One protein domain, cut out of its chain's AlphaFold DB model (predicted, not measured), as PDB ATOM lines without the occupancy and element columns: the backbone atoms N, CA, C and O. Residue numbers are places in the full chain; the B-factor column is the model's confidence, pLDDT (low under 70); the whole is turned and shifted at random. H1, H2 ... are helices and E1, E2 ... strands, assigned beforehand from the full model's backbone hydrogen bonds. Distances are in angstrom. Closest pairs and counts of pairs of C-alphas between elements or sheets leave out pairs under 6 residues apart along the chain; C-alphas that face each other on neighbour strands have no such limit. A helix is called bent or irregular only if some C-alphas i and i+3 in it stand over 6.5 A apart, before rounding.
ATOM      1  N   VAL A  70      66.977  79.754  74.152       94.56
ATOM      2  CA  VAL A  70      68.113  80.298  74.922       94.56
ATOM      3  C   VAL A  70      69.429  79.987  74.214       94.56
ATOM      4  O   VAL A  70      70.147  80.911  73.865       94.56
ATOM      5  N   SER A  71      69.667  78.724  73.853       95.06
ATOM      6  CA  SER A  71      70.909  78.305  73.180       95.06
ATOM      7  C   SER A  71      71.131  79.015  71.836       95.06
ATOM      8  O   SER A  71      72.258  79.336  71.467       95.06
ATOM      9  N   LYS A  72      70.053  79.277  71.079       95.12
ATOM     10  CA  LYS A  72      70.128  80.047  69.827       95.12
ATOM     11  C   LYS A  72      70.456  81.517  70.069       95.12
ATOM     12  O   LYS A  72      71.182  82.093  69.268       95.12
ATOM     13  N   VAL A  73      69.894  82.118  71.118       95.56
ATOM     14  CA  VAL A  73      70.191  83.508  71.484       95.56
ATOM     15  C   VAL A  73      71.614  83.633  72.016       95.56
ATOM     16  O   VAL A  73      72.301  84.529  71.553       95.56
ATOM     17  N   ASP A  74      72.079  82.728  72.882       95.50
ATOM     18  CA  ASP A  74      73.464  82.718  73.377       95.50
ATOM     19  C   ASP A  74      74.452  82.696  72.204       95.50
ATOM     20  O   ASP A  74      75.249  83.615  72.051       95.50
ATOM     21  N   LYS A  75      74.298  81.734  71.285       95.19
ATOM     22  CA  LYS A  75      75.149  81.660  70.091       95.19
ATOM     23  C   LYS A  75      75.078  82.926  69.229       95.19
ATOM     24  O   LYS A  75      76.091  83.387  68.724       95.19
ATOM     25  N   MET A  76      73.879  83.480  69.038       96.00
ATOM     26  CA  MET A  76      73.693  84.718  68.275       96.00
ATOM     27  C   MET A  76      74.413  85.903  68.933       96.00
ATOM     28  O   MET A  76      74.981  86.727  68.220       96.00
ATOM     29  N   LEU A  77      74.360  86.006  70.263       95.88
ATOM     30  CA  LEU A  77      75.046  87.050  71.017       95.88
ATOM     31  C   LEU A  77      76.564  86.851  70.983       95.88
ATOM     32  O   LEU A  77      77.268  87.834  70.794       95.88
ATOM     33  N   ASP A  78      77.062  85.616  71.071       95.44
ATOM     34  CA  ASP A  78      78.492  85.301  70.924       95.44
ATOM     35  C   ASP A  78      79.015  85.666  69.525       95.44
ATOM     36  O   ASP A  78      80.044  86.334  69.394       95.44
ATOM     37  N   ASP A  79      78.276  85.287  68.475       95.62
ATOM     38  CA  ASP A  79      78.614  85.619  67.086       95.62
ATOM     39  C   ASP A  79      78.613  87.146  66.866       95.62
ATOM     40  O   ASP A  79      79.503  87.680  66.203       95.62
ATOM     41  N   LEU A  80      77.637  87.865  67.440       95.81
ATOM     42  CA  LEU A  80      77.574  89.329  67.372       95.81
ATOM     43  C   LEU A  80      78.718  89.979  68.156       95.81
ATOM     44  O   LEU A  80      79.348  90.904  67.654       95.81
ATOM     45  N   LYS A  81      79.013  89.482  69.359       95.62
ATOM     46  CA  LYS A  81      80.082  89.971  70.235       95.62
ATOM     47  C   LYS A  81      81.443  89.935  69.547       95.62
ATOM     48  O   LYS A  81      82.208  90.886  69.677       95.62
ATOM     49  N   ALA A  82      81.721  88.902  68.754       95.31
ATOM     50  CA  ALA A  82      82.952  88.806  67.965       95.31
ATOM     51  C   ALA A  82      83.112  89.922  66.909       95.31
ATOM     52  O   ALA A  82      84.223  90.151  66.433       95.31
ATOM     53  N   LEU A  83      82.025  90.610  66.541       96.00
ATOM     54  CA  LEU A  83      82.012  91.712  65.573       96.00
ATOM     55  C   LEU A  83      82.027  93.102  66.232       96.00
ATOM     56  O   LEU A  83      82.137  94.102  65.524       96.00
ATOM     57  N   ILE A  84      81.898  93.177  67.559       94.38
ATOM     58  CA  ILE A  84      81.918  94.445  68.293       94.38
ATOM     59  C   ILE A  84      83.357  94.865  68.587       94.38
ATOM     60  O   ILE A  84      84.210  94.021  68.892       94.38
ATOM     61  N   ASN A  85      83.620  96.166  68.509       90.06
ATOM     62  CA  ASN A  85      84.923  96.753  68.795       90.06
ATOM     63  C   ASN A  85      85.241  96.737  70.304       90.06
ATOM     64  O   ASN A  85      84.364  96.889  71.157       90.06
ATOM     65  N   GLU A  86      86.517  96.531  70.631       86.06
ATOM     66  CA  GLU A  86      87.042  96.809  71.976       86.06
ATOM     67  C   GLU A  86      87.133  98.329  72.190       86.06
ATOM     68  O   GLU A  86      87.320  99.035  71.198       86.06
ATOM     69  N   PRO A  87      87.042  98.835  73.436       83.62
ATOM     70  CA  PRO A  87      86.925  98.103  74.712       83.62
ATOM     71  C   PRO A  87      85.485  97.733  75.124       83.62
ATOM     72  O   PRO A  87      85.265  97.069  76.133       83.62
ATOM     73  N   PHE A  88      84.476  98.154  74.363       83.25
ATOM     74  CA  PHE A  88      83.071  98.049  74.775       83.25
ATOM     75  C   PHE A  88      82.503  96.635  74.648       83.25
ATOM     76  O   PHE A  88      81.460  96.347  75.231       83.25
ATOM     77  N   ARG A  89      83.152  95.753  73.882       88.81
ATOM     78  CA  ARG A  89      82.653  94.426  73.496       88.81
ATOM     79  C   ARG A  89      82.053  93.626  74.648       88.81
ATOM     80  O   ARG A  89      80.915  93.161  74.546       88.81
ATOM     81  N   GLU A  90      82.823  93.415  75.712       89.19
ATOM     82  CA  GLU A  90      82.412  92.572  76.840       89.19
ATOM     83  C   GLU A  90      81.181  93.141  77.539       89.19
ATOM     84  O   GLU A  90      80.218  92.424  77.828       89.19
ATOM     85  N   ARG A  91      81.197  94.452  77.769       86.31
ATOM     86  CA  ARG A  91      80.177  95.135  78.546       86.31
ATOM     87  C   ARG A  91      78.905  95.386  77.741       86.31
ATOM     88  O   ARG A  91      77.812  95.085  78.225       86.31
ATOM     89  N   ALA A  92      79.050  95.793  76.482       86.75
ATOM     90  CA  ALA A  92      77.969  95.993  75.525       86.75
ATOM     91  C   ALA A  92      77.093  94.739  75.370       86.75
ATOM     92  O   ALA A  92      75.865  94.848  75.292       86.75
ATOM     93  N   MET A  93      77.728  93.559  75.367       91.38
ATOM     94  CA  MET A  93      77.089  92.260  75.135       91.38
ATOM     95  C   MET A  93      76.764  91.478  76.413       91.38
ATOM     96  O   MET A  93      76.291  90.340  76.339       91.38
ATOM     97  N   LYS A  94      76.969  92.064  77.597       90.62
ATOM     98  CA  LYS A  94      76.680  91.388  78.861       90.62
ATOM     99  C   LYS A  94      75.178  91.163  79.026       90.62
ATOM    100  O   LYS A  94      74.398  92.111  79.121       90.62
ATOM    101  N   ALA A  95      74.781  89.893  79.070       91.12
ATOM    102  CA  ALA A  95      73.385  89.479  79.106       91.12
ATOM    103  C   ALA A  95      72.990  88.796  80.426       91.12
ATOM    104  O   ALA A  95      73.787  88.112  81.069       91.12
ATOM    105  N   TYR A  96      71.724  88.942  80.816       90.69
ATOM    106  CA  TYR A  96      71.144  88.377  82.036       90.69
ATOM    107  C   TYR A  96      69.701  87.889  81.817       90.69
ATOM    108  O   TYR A  96      69.108  88.046  80.751       90.69
ATOM    109  N   GLY A  97      69.111  87.261  82.840       88.44
ATOM    110  CA  GLY A  97      67.682  86.910  82.855       88.44
ATOM    111  C   GLY A  97      67.314  85.526  82.304       88.44
ATOM    112  O   GLY A  97      66.156  85.128  82.451       88.44
ATOM    113  N   LYS A  98      68.276  84.754  81.773       90.69
ATOM    114  CA  LYS A  98      68.043  83.392  81.243       90.69
ATOM    115  C   LYS A  98      67.333  82.470  82.240       90.69
ATOM    116  O   LYS A  98      66.366  81.796  81.895       90.69
ATOM    117  N   GLU A  99      67.746  82.500  83.505       89.94
ATOM    118  CA  GLU A  99      67.169  81.659  84.560       89.94
ATOM    119  C   GLU A  99      65.724  82.042  84.877       89.94
ATOM    120  O   GLU A  99      64.865  81.177  85.045       89.94
ATOM    121  N   LYS A 100      65.438  83.351  84.926       88.19
ATOM    122  CA  LYS A 100      64.085  83.870  85.150       88.19
ATOM    123  C   LYS A 100      63.158  83.464  84.007       88.19
ATOM    124  O   LYS A 100      62.020  83.072  84.258       88.19
ATOM    125  N   TYR A 101      63.648  83.512  82.768       88.75
ATOM    126  CA  TYR A 101      62.899  83.043  81.608       88.75
ATOM    127  C   TYR A 101      62.579  81.550  81.713       88.75
ATOM    128  O   TYR A 101      61.401  81.199  81.641       88.75
ATOM    129  N   LEU A 102      63.577  80.695  81.962       88.00
ATOM    130  CA  LEU A 102      63.386  79.244  82.096       88.00
ATOM    131  C   LEU A 102      62.394  78.884  83.216       88.00
ATOM    132  O   LEU A 102      61.535  78.033  83.014       88.00
ATOM    133  N   LYS A 103      62.426  79.598  84.349       87.56
ATOM    134  CA  LYS A 103      61.469  79.408  85.457       87.56
ATOM    135  C   LYS A 103      60.047  79.889  85.141       87.56
ATOM    136  O   LYS A 103      59.098  79.386  85.732       87.56
ATOM    137  N   SER A 104      59.877  80.857  84.237       85.50
ATOM    138  CA  SER A 104      58.563  81.463  83.952       85.50
ATOM    139  C   SER A 104      57.613  80.566  83.151       85.50
ATOM    140  O   SER A 104      56.403  80.775  83.179       85.50
ATOM    141  N   GLY A 105      58.142  79.621  82.367       76.19
ATOM    142  CA  GLY A 105      57.349  78.826  81.425       76.19
ATOM    143  C   GLY A 105      56.704  79.627  80.276       76.19
ATOM    144  O   GLY A 105      55.873  79.077  79.548       76.19
ATOM    145  N   MET A 106      57.044  80.911  80.085       79.19
ATOM    146  CA  MET A 106      56.441  81.790  79.068       79.19
ATOM    147  C   MET A 106      57.319  81.913  77.813       79.19
ATOM    148  O   MET A 106      58.118  82.836  77.674       79.19
ATOM    149  N   SER A 107      57.129  81.012  76.843       73.75
ATOM    150  CA  SER A 107      57.986  80.940  75.639       73.75
ATOM    151  C   SER A 107      57.928  82.153  74.682       73.75
ATOM    152  O   SER A 107      58.826  82.342  73.851       73.75
ATOM    153  N   SER A 108      56.885  82.983  74.784       75.56
ATOM    154  CA  SER A 108      56.669  84.180  73.954       75.56
ATOM    155  C   SER A 108      57.530  85.375  74.365       75.56
ATOM    156  O   SER A 108      57.754  86.275  73.556       75.56
ATOM    157  N   ASN A 109      58.035  85.387  75.600       82.69
ATOM    158  CA  ASN A 109      58.785  86.515  76.132       82.69
ATOM    159  C   ASN A 109      60.225  86.541  75.610       82.69
ATOM    160  O   ASN A 109      60.752  85.562  75.068       82.69
ATOM    161  N   GLN A 110      60.864  87.697  75.768       88.25
ATOM    162  CA  GLN A 110      62.299  87.824  75.564       88.25
ATOM    163  C   GLN A 110      63.018  86.918  76.576       88.25
ATOM    164  O   GLN A 110      62.693  86.948  77.762       88.25
ATOM    165  N   CYS A 111      63.931  86.063  76.108       90.19
ATOM    166  CA  CYS A 111      64.558  85.066  76.979       90.19
ATOM    167  C   CYS A 111      65.754  85.598  77.771       90.19
ATOM    168  O   CYS A 111      66.144  84.979  78.757       90.19
ATOM    169  N   MET A 112      66.328  86.725  77.348       92.75
ATOM    170  CA  MET A 112      67.497  87.364  77.952       92.75
ATOM    171  C   MET A 112      67.443  88.872  77.725       92.75
ATOM    172  O   MET A 112      66.821  89.316  76.766       92.75
ATOM    173  N   PHE A 113      68.117  89.649  78.559       91.00
ATOM    174  CA  PHE A 113      68.233  91.103  78.438       91.00
ATOM    175  C   PHE A 113      69.705  91.496  78.457       91.00
ATOM    176  O   PHE A 113      70.486  90.802  79.104       91.00
ATOM    177  N   LEU A 114      70.079  92.573  77.767       91.50
ATOM    178  CA  LEU A 114      71.434  93.129  77.858       91.50
ATOM    179  C   LEU A 114      71.497  94.256  78.890       91.50
ATOM    180  O   LEU A 114      70.521  94.983  79.071       91.50
ATOM    181  N   GLU A 115      72.653  94.414  79.540       88.00
ATOM    182  CA  GLU A 115      72.917  95.517  80.480       88.00
ATOM    183  C   GLU A 115      72.983  96.890  79.797       88.00
ATOM    184  O   GLU A 115      72.860  97.911  80.470       88.00
ATOM    185  N   THR A 116      73.136  96.906  78.471       90.69
ATOM    186  CA  THR A 116      73.155  98.105  77.627       90.69
ATOM    187  C   THR A 116      71.758  98.358  77.054       90.69
ATOM    188  O   THR A 116      71.339  97.639  76.138       90.69
ATOM    189  N   PRO A 117      70.998  99.346  77.559       91.75
ATOM    190  CA  PRO A 117      69.576  99.468  77.243       91.75
ATOM    191  C   PRO A 117      69.268  99.705  75.759       91.75
ATOM    192  O   PRO A 117      68.365  99.054  75.229       91.75
ATOM    193  N   PHE A 118      70.006 100.581  75.068       93.19
ATOM    194  CA  PHE A 118      69.759 100.848  73.644       93.19
ATOM    195  C   PHE A 118      70.043  99.617  72.762       93.19
ATOM    196  O   PHE A 118      69.243  99.278  71.891       93.19
ATOM    197  N   ILE A 119      71.122  98.872  73.045       94.56
ATOM    198  CA  ILE A 119      71.436  97.615  72.343       94.56
ATOM    199  C   ILE A 119      70.348  96.576  72.624       94.56
ATOM    200  O   ILE A 119      69.885  95.893  71.709       94.56
ATOM    201  N   ASN A 120      69.893  96.478  73.877       93.94
ATOM    202  CA  ASN A 120      68.785  95.603  74.245       93.94
ATOM    203  C   ASN A 120      67.506  95.939  73.463       93.94
ATOM    204  O   ASN A 120      66.830  95.021  72.997       93.94
ATOM    205  N   ALA A 121      67.189  97.224  73.286       94.38
ATOM    206  CA  ALA A 121      66.035  97.663  72.503       94.38
ATOM    207  C   ALA A 121      66.156  97.233  71.029       94.38
ATOM    208  O   ALA A 121      65.233  96.620  70.487       94.38
ATOM    209  N   TRP A 122      67.323  97.436  70.411       95.50
ATOM    210  CA  TRP A 122      67.570  97.044  69.018       95.50
ATOM    211  C   TRP A 122      67.587  95.527  68.805       95.50
ATOM    212  O   TRP A 122      67.112  95.039  67.776       95.50
ATOM    213  N   LEU A 123      68.093  94.763  69.776       95.38
ATOM    214  CA  LEU A 123      68.158  93.303  69.705       95.38
ATOM    215  C   LEU A 123      66.862  92.607  70.134       95.38
ATOM    216  O   LEU A 123      66.674  91.433  69.803       95.38
ATOM    217  N   ALA A 124      65.931  93.291  70.806       93.94
ATOM    218  CA  ALA A 124      64.694  92.697  71.315       93.94
ATOM    219  C   ALA A 124      63.898  91.879  70.268       93.94
ATOM    220  O   ALA A 124      63.451  90.773  70.603       93.94
ATOM    221  N   PRO A 125      63.729  92.323  69.001       93.62
ATOM    222  CA  PRO A 125      63.040  91.530  67.977       93.62
ATOM    223  C   PRO A 125      63.748  90.204  67.668       93.62
ATOM    224  O   PRO A 125      63.092  89.179  67.458       93.62
ATOM    225  N   TYR A 126      65.081  90.213  67.682       94.81
ATOM    226  CA  TYR A 126      65.920  89.054  67.394       94.81
ATOM    227  C   TYR A 126      66.034  88.122  68.599       94.81
ATOM    228  O   TYR A 126      65.948  86.913  68.439       94.81
ATOM    229  N   ILE A 127      66.081  88.641  69.825       93.75
ATOM    230  CA  ILE A 127      66.051  87.803  71.035       93.75
ATOM    231  C   ILE A 127      64.688  87.101  71.173       93.75
ATOM    232  O   ILE A 127      64.597  85.932  71.559       93.75
ATOM    233  N   LYS A 128      63.590  87.781  70.811       91.69
ATOM    234  CA  LYS A 128      62.257  87.156  70.763       91.69
ATOM    235  C   LYS A 128      62.158  86.094  69.668       91.69
ATOM    236  O   LYS A 128      61.440  85.110  69.854       91.69
ATOM    237  N   SER A 129      62.842  86.281  68.540       91.25
ATOM    238  CA  SER A 129      62.793  85.405  67.363       91.25
ATOM    239  C   SER A 129      64.176  85.277  66.700       91.25
ATOM    240  O   SER A 129      64.400  85.890  65.653       91.25
ATOM    241  N   PRO A 130      65.095  84.457  67.249       91.81
ATOM    242  CA  PRO A 130      66.496  84.418  66.800       91.81
ATOM    243  C   PRO A 130      66.662  83.950  65.353       91.81
ATOM    244  O   PRO A 130      67.626  84.311  64.691       91.81
ATOM    245  N   SER A 131      65.682  83.227  64.804       90.25
ATOM    246  CA  SER A 131      65.656  82.856  63.384       90.25
ATOM    247  C   SER A 131      65.594  84.050  62.423       90.25
ATOM    248  O   SER A 131      65.875  83.874  61.242       90.25
ATOM    249  N   LYS A 132      65.221  85.247  62.895       92.62
ATOM    250  CA  LYS A 132      65.218  86.476  62.085       92.62
ATOM    251  C   LYS A 132      66.605  87.113  61.962       92.62
ATOM    252  O   LYS A 132      66.795  87.957  61.091       92.62
ATOM    253  N   MET A 133      67.565  86.728  62.808       95.50
ATOM    254  CA  MET A 133      68.925  87.257  62.754       95.50
ATOM    255  C   MET A 133      69.707  86.545  61.647       95.50
ATOM    256  O   MET A 133      70.336  85.511  61.857       95.50
ATOM    257  N   THR A 134      69.629  87.079  60.431       95.75
ATOM    258  CA  THR A 134      70.450  86.602  59.312       95.75
ATOM    259  C   THR A 134      71.898  87.074  59.468       95.75
ATOM    260  O   THR A 134      72.162  88.051  60.164       95.75
ATOM    261  N   LYS A 135      72.848  86.446  58.760       95.31
ATOM    262  CA  LYS A 135      74.250  86.910  58.735       95.31
ATOM    263  C   LYS A 135      74.379  88.374  58.301       95.31
ATOM    264  O   LYS A 135      75.232  89.084  58.815       95.31
ATOM    265  N   LYS A 136      73.539  88.814  57.357       96.31
ATOM    266  CA  LYS A 136      73.495  90.208  56.902       96.31
ATOM    267  C   LYS A 136      73.000  91.129  58.020       96.31
ATOM    268  O   LYS A 136      73.711  92.056  58.376       96.31
ATOM    269  N   ALA A 137      71.856  90.806  58.626       96.38
ATOM    270  CA  ALA A 137      71.293  91.589  59.728       96.38
ATOM    271  C   ALA A 137      72.245  91.677  60.935       96.38
ATOM    272  O   ALA A 137      72.333  92.715  61.575       96.38
ATOM    273  N   MET A 138      72.987  90.604  61.224       96.62
ATOM    274  CA  MET A 138      73.989  90.583  62.291       96.62
ATOM    275  C   MET A 138      75.147  91.545  62.012       96.62
ATOM    276  O   MET A 138      75.544  92.275  62.913       96.62
ATOM    277  N   LYS A 139      75.662  91.578  60.775       96.88
ATOM    278  CA  LYS A 139      76.713  92.526  60.377       96.88
ATOM    279  C   LYS A 139      76.227  93.971  60.429       96.88
ATOM    280  O   LYS A 139      76.892  94.794  61.037       96.88
ATOM    281  N   GLU A 140      75.046  94.249  59.882       97.56
ATOM    282  CA  GLU A 140      74.438  95.588  59.931       97.56
ATOM    283  C   GLU A 140      74.200  96.046  61.378       97.56
ATOM    284  O   GLU A 140      74.433  97.204  61.718       97.56
ATOM    285  N   MET A 141      73.773  95.135  62.259       97.12
ATOM    286  CA  MET A 141      73.616  95.425  63.683       97.12
ATOM    287  C   MET A 141      74.963  95.692  64.361       97.12
ATOM    288  O   MET A 141      75.059  96.624  65.152       97.12
ATOM    289  N   ALA A 142      75.997  94.906  64.052       96.81
ATOM    290  CA  ALA A 142      77.344  95.123  64.577       96.81
ATOM    291  C   ALA A 142      77.907  96.480  64.138       96.81
ATOM    292  O   ALA A 142      78.383  97.238  64.975       96.81
ATOM    293  N   GLU A 143      77.780  96.818  62.854       97.25
ATOM    294  CA  GLU A 143      78.173  98.120  62.303       97.25
ATOM    295  C   GLU A 143      77.435  99.259  63.010       97.25
ATOM    296  O   GLU A 143      78.068 100.203  63.476       97.25
ATOM    297  N   LYS A 144      76.112  99.141  63.177       96.12
ATOM    298  CA  LYS A 144      75.309 100.134  63.901       96.12
ATOM    299  C   LYS A 144      75.786 100.322  65.345       96.12
ATOM    300  O   LYS A 144      75.869 101.449  65.815       96.12
ATOM    301  N   ILE A 145      76.084  99.231  66.050       95.62
ATOM    302  CA  ILE A 145      76.576  99.282  67.433       95.62
ATOM    303  C   ILE A 145      77.969  99.916  67.491       95.62
ATOM    304  O   ILE A 145      78.192 100.785  68.326       95.62
ATOM    305  N   ASN A 146      78.878  99.534  66.591       95.62
ATOM    306  CA  ASN A 146      80.237 100.078  66.541       95.62
ATOM    307  C   ASN A 146      80.245 101.583  66.242       95.62
ATOM    308  O   ASN A 146      80.985 102.316  66.887       95.62
ATOM    309  N   VAL A 147      79.373 102.060  65.345       95.62
ATOM    310  CA  VAL A 147      79.223 103.500  65.074       95.62
ATOM    311  C   VAL A 147      78.815 104.273  66.329       95.62
ATOM    312  O   VAL A 147      79.341 105.355  66.576       95.62
ATOM    313  N   GLU A 148      77.890 103.744  67.137       94.06
ATOM    314  CA  GLU A 148      77.523 104.417  68.389       94.06
ATOM    315  C   GLU A 148      78.612 104.317  69.451       94.06
ATOM    316  O   GLU A 148      78.820 105.277  70.186       94.06
ATOM    317  N   ILE A 149      79.338 103.199  69.517       91.31
ATOM    318  CA  ILE A 149      80.495 103.058  70.408       91.31
ATOM    319  C   ILE A 149      81.537 104.138  70.101       91.31
ATOM    320  O   ILE A 149      81.934 104.859  71.009       91.31
ATOM    321  N   GLU A 150      81.899 104.331  68.832       92.56
ATOM    322  CA  GLU A 150      82.850 105.374  68.422       92.56
ATOM    323  C   GLU A 150      82.358 106.787  68.781       92.56
ATOM    324  O   GLU A 150      83.145 107.669  69.127       92.56
ATOM    325  N   ARG A 151      81.043 107.036  68.714       93.75
ATOM    326  CA  ARG A 151      80.465 108.317  69.154       93.75
ATOM    327  C   ARG A 151      80.531 108.486  70.670       93.75
ATOM    328  O   ARG A 151      80.766 109.596  71.134       93.75
ATOM    329  N   ILE A 152      80.323 107.412  71.429       92.94
ATOM    330  CA  ILE A 152      80.440 107.418  72.891       92.94
ATOM    331  C   ILE A 152      81.899 107.634  73.312       92.94
ATOM    332  O   ILE A 152      82.145 108.376  74.255       92.94
ATOM    333  N   GLU A 153      82.871 107.059  72.607       91.19
ATOM    334  CA  GLU A 153      84.294 107.330  72.857       91.19
ATOM    335  C   GLU A 153      84.612 108.817  72.692       91.19
ATOM    336  O   GLU A 153      85.143 109.434  73.612       91.19
ATOM    337  N   LYS A 154      84.173 109.424  71.583       92.25
ATOM    338  CA  LYS A 154      84.323 110.871  71.351       92.25
ATOM    339  C   LYS A 154      83.597 111.726  72.389       92.25
ATOM    340  O   LYS A 154      84.075 112.792  72.759       92.25
ATOM    341  N   LEU A 155      82.443 111.272  72.879       94.50
ATOM    342  CA  LEU A 155      81.728 111.946  73.965       94.50
ATOM    343  C   LEU A 155      82.586 112.022  75.239       94.50
ATOM    344  O   LEU A 155      82.588 113.052  75.910       94.50
ATOM    345  N   LEU A 156      83.312 110.946  75.563       93.75
ATOM    346  CA  LEU A 156      84.146 110.851  76.766       93.75
ATOM    347  C   LEU A 156      85.446 111.665  76.688       93.75
ATOM    348  O   LEU A 156      86.013 111.979  77.732       93.75
ATOM    349  N   GLU A 157      85.901 112.055  75.495       94.06
ATOM    350  CA  GLU A 157      87.024 112.997  75.333       94.06
ATOM    351  C   GLU A 157      86.673 114.377  75.931       94.06
ATOM    352  O   GLU A 157      87.513 115.041  76.550       94.06
ATOM    353  N   MET A 158      85.389 114.755  75.845       94.94
ATOM    354  CA  MET A 158      84.824 116.019  76.341       94.94
ATOM    355  C   MET A 158      85.449 117.273  75.712       94.94
ATOM    356  O   MET A 158      85.398 118.357  76.291       94.94
ATOM    357  N   ASP A 159      85.999 117.144  74.504       95.00
ATOM    358  CA  ASP A 159      86.623 118.244  73.752       95.00
ATOM    359  C   ASP A 159      85.616 119.302  73.272       95.00
ATOM    360  O   ASP A 159      85.999 120.394  72.866       95.00
ATOM    361  N   PHE A 160      84.318 118.996  73.340       93.12
ATOM    362  CA  PHE A 160      83.247 119.950  73.054       93.12
ATOM    363  C   PHE A 160      82.999 120.951  74.196       93.12
ATOM    364  O   PHE A 160      82.192 121.856  74.010       93.12
ATOM    365  N   LEU A 161      83.650 120.780  75.355       94.88
ATOM    366  CA  LEU A 161      83.594 121.717  76.476       94.88
ATOM    367  C   LEU A 161      84.865 122.562  76.539       94.88
ATOM    368  O   LEU A 161      85.984 122.029  76.596       94.88
ATOM    369  N   SER A 162      84.662 123.874  76.565       94.50
ATOM    370  CA  SER A 162      85.696 124.889  76.693       94.50
ATOM    371  C   SER A 162      86.386 124.820  78.053       94.50
ATOM    372  O   SER A 162      85.750 124.603  79.083       94.50
ATOM    373  N   ASP A 163      87.701 125.037  78.051       96.06
ATOM    374  CA  ASP A 163      88.481 125.246  79.275       96.06
ATOM    375  C   ASP A 163      88.513 126.735  79.689       96.06
ATOM    376  O   ASP A 163      88.946 127.049  80.795       96.06
ATOM    377  N   ASP A 164      88.051 127.642  78.816       95.75
ATOM    378  CA  ASP A 164      88.065 129.098  79.033       95.75
ATOM    379  C   ASP A 164      86.760 129.637  79.649       95.75
ATOM    380  O   ASP A 164      86.725 130.772  80.126       95.75
ATOM    381  N   ASP A 165      85.675 128.857  79.607       93.81
ATOM    382  CA  ASP A 165      84.397 129.204  80.232       93.81
ATOM    383  C   ASP A 165      84.272 128.504  81.591       93.81
ATOM    384  O   ASP A 165      84.383 127.281  81.679       93.81
ATOM    385  N   ASP A 166      84.035 129.274  82.658       91.38
ATOM    386  CA  ASP A 166      84.022 128.760  84.036       91.38
ATOM    387  C   ASP A 166      82.979 127.646  84.246       91.38
ATOM    388  O   ASP A 166      83.216 126.700  85.006       91.38
ATOM    389  N   PHE A 167      81.824 127.735  83.576       91.19
ATOM    390  CA  PHE A 167      80.780 126.719  83.666       91.19
ATOM    391  C   PHE A 167      81.184 125.448  82.923       91.19
ATOM    392  O   PHE A 167      81.115 124.356  83.497       91.19
ATOM    393  N   GLU A 168      81.613 125.576  81.669       94.88
ATOM    394  CA  GLU A 168      82.008 124.431  80.850       94.88
ATOM    395  C   GLU A 168      83.231 123.711  81.427       94.88
ATOM    396  O   GLU A 168      83.220 122.481  81.508       94.88
ATOM    397  N   ALA A 169      84.227 124.441  81.936       95.94
ATOM    398  CA  ALA A 169      85.410 123.870  82.580       95.94
ATOM    399  C   ALA A 169      85.049 123.087  83.858       95.94
ATOM    400  O   ALA A 169      85.543 121.973  84.097       95.94
ATOM    401  N   ALA A 170      84.137 123.626  84.671       95.44
ATOM    402  CA  ALA A 170      83.644 122.942  85.862       95.44
ATOM    403  C   ALA A 170      82.791 121.716  85.504       95.44
ATOM    404  O   ALA A 170      82.933 120.660  86.126       95.44
ATOM    405  N   ALA A 171      81.954 121.811  84.467       94.81
ATOM    406  CA  ALA A 171      81.181 120.681  83.962       94.81
ATOM    407  C   ALA A 171      82.072 119.577  83.393       94.81
ATOM    408  O   ALA A 171      81.852 118.404  83.688       94.81
ATOM    409  N   LYS A 172      83.118 119.938  82.649       96.62
ATOM    410  CA  LYS A 172      84.121 119.010  82.117       96.62
ATOM    411  C   LYS A 172      84.825 118.259  83.241       96.62
ATOM    412  O   LYS A 172      84.942 117.038  83.182       96.62
ATOM    413  N   THR A 173      85.223 118.962  84.300       96.62
ATOM    414  CA  THR A 173      85.816 118.340  85.497       96.62
ATOM    415  C   THR A 173      84.830 117.379  86.163       96.62
ATOM    416  O   THR A 173      85.150 116.207  86.363       96.62
ATOM    417  N   PHE A 174      83.601 117.836  86.419       95.69
ATOM    418  CA  PHE A 174      82.544 117.028  87.028       95.69
ATOM    419  C   PHE A 174      82.234 115.755  86.225       95.69
ATOM    420  O   PHE A 174      82.143 114.662  86.788       95.69
ATOM    421  N   PHE A 175      82.091 115.867  84.904       95.62
ATOM    422  CA  PHE A 175      81.797 114.715  84.063       95.62
ATOM    423  C   PHE A 175      82.981 113.758  83.949       95.62
ATOM    424  O   PHE A 175      82.740 112.555  83.931       95.62
ATOM    425  N   ARG A 176      84.234 114.237  83.935       95.50
ATOM    426  CA  ARG A 176      85.425 113.362  83.973       95.50
ATOM    427  C   ARG A 176      85.508 112.553  85.262       95.50
ATOM    428  O   ARG A 176      85.918 111.399  85.226       95.50
ATOM    429  N   GLU A 177      85.092 113.124  86.389       94.19
ATOM    430  CA  GLU A 177      84.995 112.385  87.653       94.19
ATOM    431  C   GLU A 177      83.864 111.348  87.632       94.19
ATOM    432  O   GLU A 177      84.020 110.243  88.152       94.19
ATOM    433  N   CYS A 178      82.728 111.684  87.016       92.31
ATOM    434  CA  CYS A 178      81.586 110.776  86.892       92.31
ATOM    435  C   CYS A 178      81.827 109.643  85.885       92.31
ATOM    436  O   CYS A 178      81.340 108.529  86.083       92.31
ATOM    437  N   TYR A 179      82.546 109.940  84.802       93.44
ATOM    438  CA  TYR A 179      82.783 109.064  83.658       93.44
ATOM    439  C   TYR A 179      84.271 109.059  83.281       93.44
ATOM    440  O   TYR A 179      84.633 109.518  82.197       93.44
ATOM    441  N   PRO A 180      85.149 108.552  84.168       90.75
ATOM    442  CA  PRO A 180      86.589 108.506  83.914       90.75
ATOM    443  C   PRO A 180      86.955 107.561  82.766       90.75
ATOM    444  O   PRO A 180      88.018 107.694  82.163       90.75
ATOM    445  N   ASP A 181      86.090 106.590  82.485       88.00
ATOM    446  CA  ASP A 181      86.255 105.608  81.432       88.00
ATOM    447  C   ASP A 181      84.896 105.096  80.932       88.00
ATOM    448  O   ASP A 181      83.815 105.474  81.393       88.00
ATOM    449  N   VAL A 182      84.977 104.196  79.959       86.38
ATOM    450  CA  VAL A 182      83.840 103.511  79.351       86.38
ATOM    451  C   VAL A 182      83.046 102.680  80.357       86.38
ATOM    452  O   VAL A 182      81.822 102.614  80.262       86.38
ATOM    453  N   GLU A 183      83.710 102.037  81.319       85.69
ATOM    454  CA  GLU A 183      83.049 101.161  82.290       85.69
ATOM    455  C   GLU A 183      82.122 101.961  83.209       85.69
ATOM    456  O   GLU A 183      81.021 101.501  83.534       85.69
ATOM    457  N   ALA A 184      82.504 103.193  83.547       88.56
ATOM    458  CA  ALA A 184      81.694 104.094  84.357       88.56
ATOM    459  C   ALA A 184      80.316 104.401  83.739       88.56
ATOM    460  O   ALA A 184      79.341 104.571  84.479       88.56
ATOM    461  N   LEU A 185      80.183 104.376  82.406       87.81
ATOM    462  CA  LEU A 185      78.897 104.560  81.714       87.81
ATOM    463  C   LEU A 185      77.891 103.439  81.997       87.81
ATOM    464  O   LEU A 185      76.681 103.634  81.880       87.81
ATOM    465  N   TYR A 186      78.372 102.260  82.389       83.38
ATOM    466  CA  TYR A 186      77.524 101.117  82.720       83.38
ATOM    467  C   TYR A 186      77.086 101.094  84.184       83.38
ATOM    468  O   TYR A 186      76.444 100.131  84.618       83.38
ATOM    469  N   THR A 187      77.412 102.137  84.951       78.12
ATOM    470  CA  THR A 187      76.980 102.265  86.340       78.12
ATOM    471  C   THR A 187      75.465 102.439  86.398       78.12
ATOM    472  O   THR A 187      74.883 103.361  85.823       78.12
ATOM    473  N   CYS A 188      74.797 101.529  87.103       72.12
ATOM    474  CA  CYS A 188      73.355 101.587  87.261       72.12
ATOM    475  C   CYS A 188      72.957 102.559  88.373       72.12
ATOM    476  O   CYS A 188      73.425 102.452  89.506       72.12
ATOM    477  N   HIS A 189      72.002 103.431  88.073       68.88
ATOM    478  CA  HIS A 189      71.387 104.305  89.062       68.88
ATOM    479  C   HIS A 189      70.336 103.523  89.845       68.88
ATOM    480  O   HIS A 189      69.571 102.749  89.264       68.88
ATOM    481  N   SER A 190      70.279 103.705  91.165       66.81
ATOM    482  CA  SER A 190      69.224 103.101  91.971       66.81
ATOM    483  C   SER A 190      67.881 103.755  91.635       66.81
ATOM    484  O   SER A 190      67.685 104.956  91.807       66.81
ATOM    485  N   SER A 191      66.933 102.957  91.149       68.81
ATOM    486  CA  SER A 191      65.544 103.379  90.967       68.81
ATOM    487  C   SER A 191      64.617 102.538  91.845       68.81
ATOM    488  O   SER A 191      64.983 101.450  92.298       68.81
ATOM    489  N   TYR A 192      63.380 103.005  92.047       60.84
ATOM    490  CA  TYR A 192      62.331 102.228  92.725       60.84
ATOM    491  C   TYR A 192      62.077 100.866  92.050       60.84
ATOM    492  O   TYR A 192      61.660  99.908  92.696       60.84
ATOM    493  N   HIS A 193      62.380 100.756  90.754       60.53
ATOM    494  CA  HIS A 193      62.243  99.532  89.965       60.53
ATOM    495  C   HIS A 193      63.546  98.719  89.862       60.53
ATOM    496  O   HIS A 193      63.589  97.724  89.137       60.53
ATOM    497  N   GLY A 194      64.587  99.108  90.604       63.66
ATOM    498  CA  GLY A 194      65.905  98.480  90.610       63.66
ATOM    499  C   GLY A 194      66.983  99.306  89.897       63.66
ATOM    500  O   GLY A 194      66.714 100.412  89.430       63.66
ATOM    501  N   PRO A 195      68.224  98.802  89.841       68.31
ATOM    502  CA  PRO A 195      69.320  99.455  89.132       68.31
ATOM    503  C   PRO A 195      69.000  99.632  87.638       68.31
ATOM    504  O   PRO A 195      68.711  98.651  86.952       68.31
ATOM    505  N   THR A 196      69.077 100.865  87.131       74.81
ATOM    506  CA  THR A 196      68.864 101.196  85.711       74.81
ATOM    507  C   THR A 196      70.078 101.905  85.121       74.81
ATOM    508  O   THR A 196      70.515 102.935  85.633       74.81
ATOM    509  N   ASN A 197      70.607 101.362  84.027       87.38
ATOM    510  CA  ASN A 197      71.586 102.037  83.182       87.38
ATOM    511  C   ASN A 197      70.855 103.071  82.301       87.38
ATOM    512  O   ASN A 197      69.786 102.771  81.766       87.38
ATOM    513  N   MET A 198      71.412 104.277  82.178       88.75
ATOM    514  CA  MET A 198      70.811 105.401  81.452       88.75
ATOM    515  C   MET A 198      71.248 105.485  79.980       88.75
ATOM    516  O   MET A 198      70.809 106.380  79.272       88.75
ATOM    517  N   MET A 199      72.041 104.543  79.464       92.25
ATOM    518  CA  MET A 199      72.340 104.448  78.026       92.25
ATOM    519  C   MET A 199      71.133 103.909  77.231       92.25
ATOM    520  O   MET A 199      71.137 102.796  76.699       92.25
ATOM    521  N   THR A 200      70.044 104.671  77.210       92.00
ATOM    522  CA  THR A 200      68.785 104.358  76.520       92.00
ATOM    523  C   THR A 200      68.804 104.835  75.066       92.00
ATOM    524  O   THR A 200      69.761 105.451  74.603       92.00
ATOM    525  N   GLU A 201      67.732 104.567  74.315       91.44
ATOM    526  CA  GLU A 201      67.565 105.138  72.968       91.44
ATOM    527  C   GLU A 201      67.520 106.678  72.984       91.44
ATOM    528  O   GLU A 201      67.928 107.312  72.016       91.44
ATOM    529  N   GLU A 202      67.075 107.286  74.089       90.56
ATOM    530  CA  GLU A 202      67.041 108.744  74.264       90.56
ATOM    531  C   GLU A 202      68.460 109.317  74.378       90.56
ATOM    532  O   GLU A 202      68.783 110.282  73.692       90.56
ATOM    533  N   PHE A 203      69.340 108.657  75.139       92.88
ATOM    534  CA  PHE A 203      70.768 108.986  75.185       92.88
ATOM    535  C   PHE A 203      71.420 108.918  73.795       92.88
ATOM    536  O   PHE A 203      72.080 109.866  73.372       92.88
ATOM    537  N   VAL A 204      71.178 107.834  73.051       93.62
ATOM    538  CA  VAL A 204      71.705 107.683  71.683       93.62
ATOM    539  C   VAL A 204      71.162 108.774  70.757       93.62
ATOM    540  O   VAL A 204      71.914 109.335  69.968       93.62
ATOM    541  N   THR A 205      69.882 109.130  70.882       92.44
ATOM    542  CA  THR A 205      69.266 110.203  70.084       92.44
ATOM    543  C   THR A 205      69.958 111.549  70.319       92.44
ATOM    544  O   THR A 205      70.219 112.275  69.359       92.44
ATOM    545  N   LEU A 206      70.310 111.868  71.569       91.56
ATOM    546  CA  LEU A 206      71.040 113.096  71.908       91.56
ATOM    547  C   LEU A 206      72.431 113.120  71.260       91.56
ATOM    548  O   LEU A 206      72.779 114.090  70.589       91.56
ATOM    549  N   ILE A 207      73.194 112.028  71.373       93.25
ATOM    550  CA  ILE A 207      74.519 111.910  70.741       93.25
ATOM    551  C   ILE A 207      74.418 112.009  69.216       93.25
ATOM    552  O   ILE A 207      75.221 112.687  68.573       93.25
ATOM    553  N   GLN A 208      73.433 111.345  68.611       92.50
ATOM    554  CA  GLN A 208      73.221 111.383  67.166       92.50
ATOM    555  C   GLN A 208      72.879 112.789  66.665       92.50
ATOM    556  O   GLN A 208      73.330 113.162  65.582       92.50
ATOM    557  N   GLY A 209      72.144 113.562  67.469       90.56
ATOM    558  CA  GLY A 209      71.836 114.970  67.229       90.56
ATOM    559  C   GLY A 209      72.975 115.947  67.548       90.56
ATOM    560  O   GLY A 209      72.765 117.147  67.429       90.56
ATOM    561  N   GLY A 210      74.156 115.471  67.961       90.00
ATOM    562  CA  GLY A 210      75.290 116.330  68.334       90.00
ATOM    563  C   GLY A 210      75.142 117.024  69.692       90.00
ATOM    564  O   GLY A 210      75.928 117.907  70.018       90.00
ATOM    565  N   ARG A 211      74.160 116.620  70.505       90.81
ATOM    566  CA  ARG A 211      73.855 117.194  71.824       90.81
ATOM    567  C   ARG A 211      74.609 116.463  72.925       90.81
ATOM    568  O   ARG A 211      74.034 115.740  73.743       90.81
ATOM    569  N   PHE A 212      75.930 116.574  72.871       93.19
ATOM    570  CA  PHE A 212      76.844 115.843  73.744       93.19
ATOM    571  C   PHE A 212      76.723 116.259  75.212       93.19
ATOM    572  O   PHE A 212      76.673 115.394  76.088       93.19
ATOM    573  N   PHE A 213      76.573 117.555  75.492       91.94
ATOM    574  CA  PHE A 213      76.361 118.022  76.860       91.94
ATOM    575  C   PHE A 213      75.030 117.501  77.410       91.94
ATOM    576  O   PHE A 213      74.972 116.962  78.521       91.94
ATOM    577  N   GLY A 214      73.969 117.580  76.601       90.06
ATOM    578  CA  GLY A 214      72.661 117.019  76.929       90.06
ATOM    579  C   GLY A 214      72.716 115.513  77.210       90.06
ATOM    580  O   GLY A 214      72.094 115.044  78.164       90.06
ATOM    581  N   ALA A 215      73.497 114.754  76.435       92.12
ATOM    582  CA  ALA A 215      73.685 113.319  76.641       92.12
ATOM    583  C   ALA A 215      74.358 113.002  77.990       92.12
ATOM    584  O   ALA A 215      73.875 112.130  78.717       92.12
ATOM    585  N   LEU A 216      75.419 113.725  78.371       92.75
ATOM    586  CA  LEU A 216      76.067 113.556  79.683       92.75
ATOM    587  C   LEU A 216      75.140 113.952  80.839       92.75
ATOM    588  O   LEU A 216      75.052 113.239  81.842       92.75
ATOM    589  N   CYS A 217      74.384 115.042  80.680       89.25
ATOM    590  CA  CYS A 217      73.366 115.444  81.650       89.25
ATOM    591  C   CYS A 217      72.316 114.350  81.850       89.25
ATOM    592  O   CYS A 217      71.988 114.018  82.991       89.25
ATOM    593  N   TYR A 218      71.829 113.755  80.757       88.25
ATOM    594  CA  TYR A 218      70.840 112.682  80.799       88.25
ATOM    595  C   TYR A 218      71.330 111.487  81.621       88.25
ATOM    596  O   TYR A 218      70.583 110.958  82.451       88.25
ATOM    597  N   LEU A 219      72.597 111.098  81.446       89.31
ATOM    598  CA  LEU A 219      73.198 110.018  82.224       89.31
ATOM    599  C   LEU A 219      73.253 110.339  83.726       89.31
ATOM    600  O   LEU A 219      73.069 109.431  84.530       89.31
ATOM    601  N   GLN A 220      73.423 111.611  84.100       87.56
ATOM    602  CA  GLN A 220      73.391 112.100  85.487       87.56
ATOM    603  C   GLN A 220      71.985 112.470  85.980       87.56
ATOM    604  O   GLN A 220      71.827 113.221  86.947       87.56
ATOM    605  N   THR A 221      70.924 111.975  85.336       83.62
ATOM    606  CA  THR A 221      69.524 112.312  85.675       83.62
ATOM    607  C   THR A 221      69.254 113.822  85.688       83.62
ATOM    608  O   THR A 221      68.425 114.317  86.451       83.62
ATOM    609  N   ASN A 222      69.983 114.555  84.842       82.75
ATOM    610  CA  ASN A 222      70.001 116.009  84.746       82.75
ATOM    611  C   ASN A 222      70.329 116.707  86.068       82.75
ATOM    612  O   ASN A 222      69.808 117.790  86.319       82.75
TER     613      ASN A 222
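What this domain is: This is residues 70 to 222 of the 347 residues of the protein "Hypothetical protein" of Skeletonema marinoi (UniProt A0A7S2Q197). One long helix, H5, makes the spine of an elongated body. H1 and H4 lie by its earlier half, the helical hairpin of H8 and H9 packs through H8 on its later half, and beyond its last residue the chain folds back into H6. H3 lies toward one far end and H6 toward the other, while a tiny two-strand hairpin, E1 and E2, is set away from H1 to H6. The printed part has 153 residues with nine named helices and two named strands, in the order H1 to H7, E1, E2, H8, H9; the sheet E1 - E2 is antiparallel and the class is mostly helix. It is compact, with a radius of gyration of the C-alphas of 17.1 A, and spans 57 by 37 by 22 A.

Where its parts are: H1, residues 70 to 81, begins at C-alpha 70 (68.113, 80.298, 74.922) and is 16.1 A long. H2 is residues 89 to 92 and H3 residues 98 to 104. H4, residues 117 to 128, is 15.7 A long and irregular, with C-alphas 122 and 125 7.2 A apart. H5, residues 135 to 157, is 33.5 A long and ends at C-alpha 157 (87.024, 112.997, 75.333). H6, residues 166 to 178, is 18.4 A long, and H7 is residues 183 to 186. E1 is residues 189 to 191, E2 residues 194 to 196 and H8 residues 201 to 208. H9, residues 212 to 219, ends at C-alpha 219 (73.198, 110.018, 82.224).

How they stand to each other: H8 is the hub, touching H4, H5 and H9. It forms a helical hairpin with H9, a shallow tilt of 17 degrees, with closest C-alphas Phe 203 and Ala 215 at 5.4 A. Residues 117 to 121 of H4 touch H8, closest at the C-alphas of Phe 118 and Glu 201, 4.9 A. Residues 148 to 155 of H5 touch H8, closest at the C-alphas of Arg 151 and Ile 207, 7.1 A. H1 and H5 only just touch, with 3 pairs of C-alphas within 8 A, the closest Leu 80 and Met 138 at 6.3 A. H6 is close to but not clearly touching H9, and H3 likewise to H1. H2 and H5 are near each other, and H2 is close to but not clearly touching H7. In the hairpin E1 and E2, N 189 and O 196 are 2.9 A apart, within hydrogen-bond range. Every O i to N i+4 pair is within that range in H1, H3, H5, H6, H8 and H9, and 6 of 8 in H4; H2 and H7 are too short for such a pair.

The domain as a whole: The C-alphas of Gly 105 and Asp 164, the two farthest apart, are 59.0 A from each other. The printed part has no cut. The link from H3 to H4, 12 residues, is long; within it residues 113 to 114 pair antiparallel with residues 95 to 96. Mean pLDDT of the printed part is 90.3, and residues 189 to 195 are under 70.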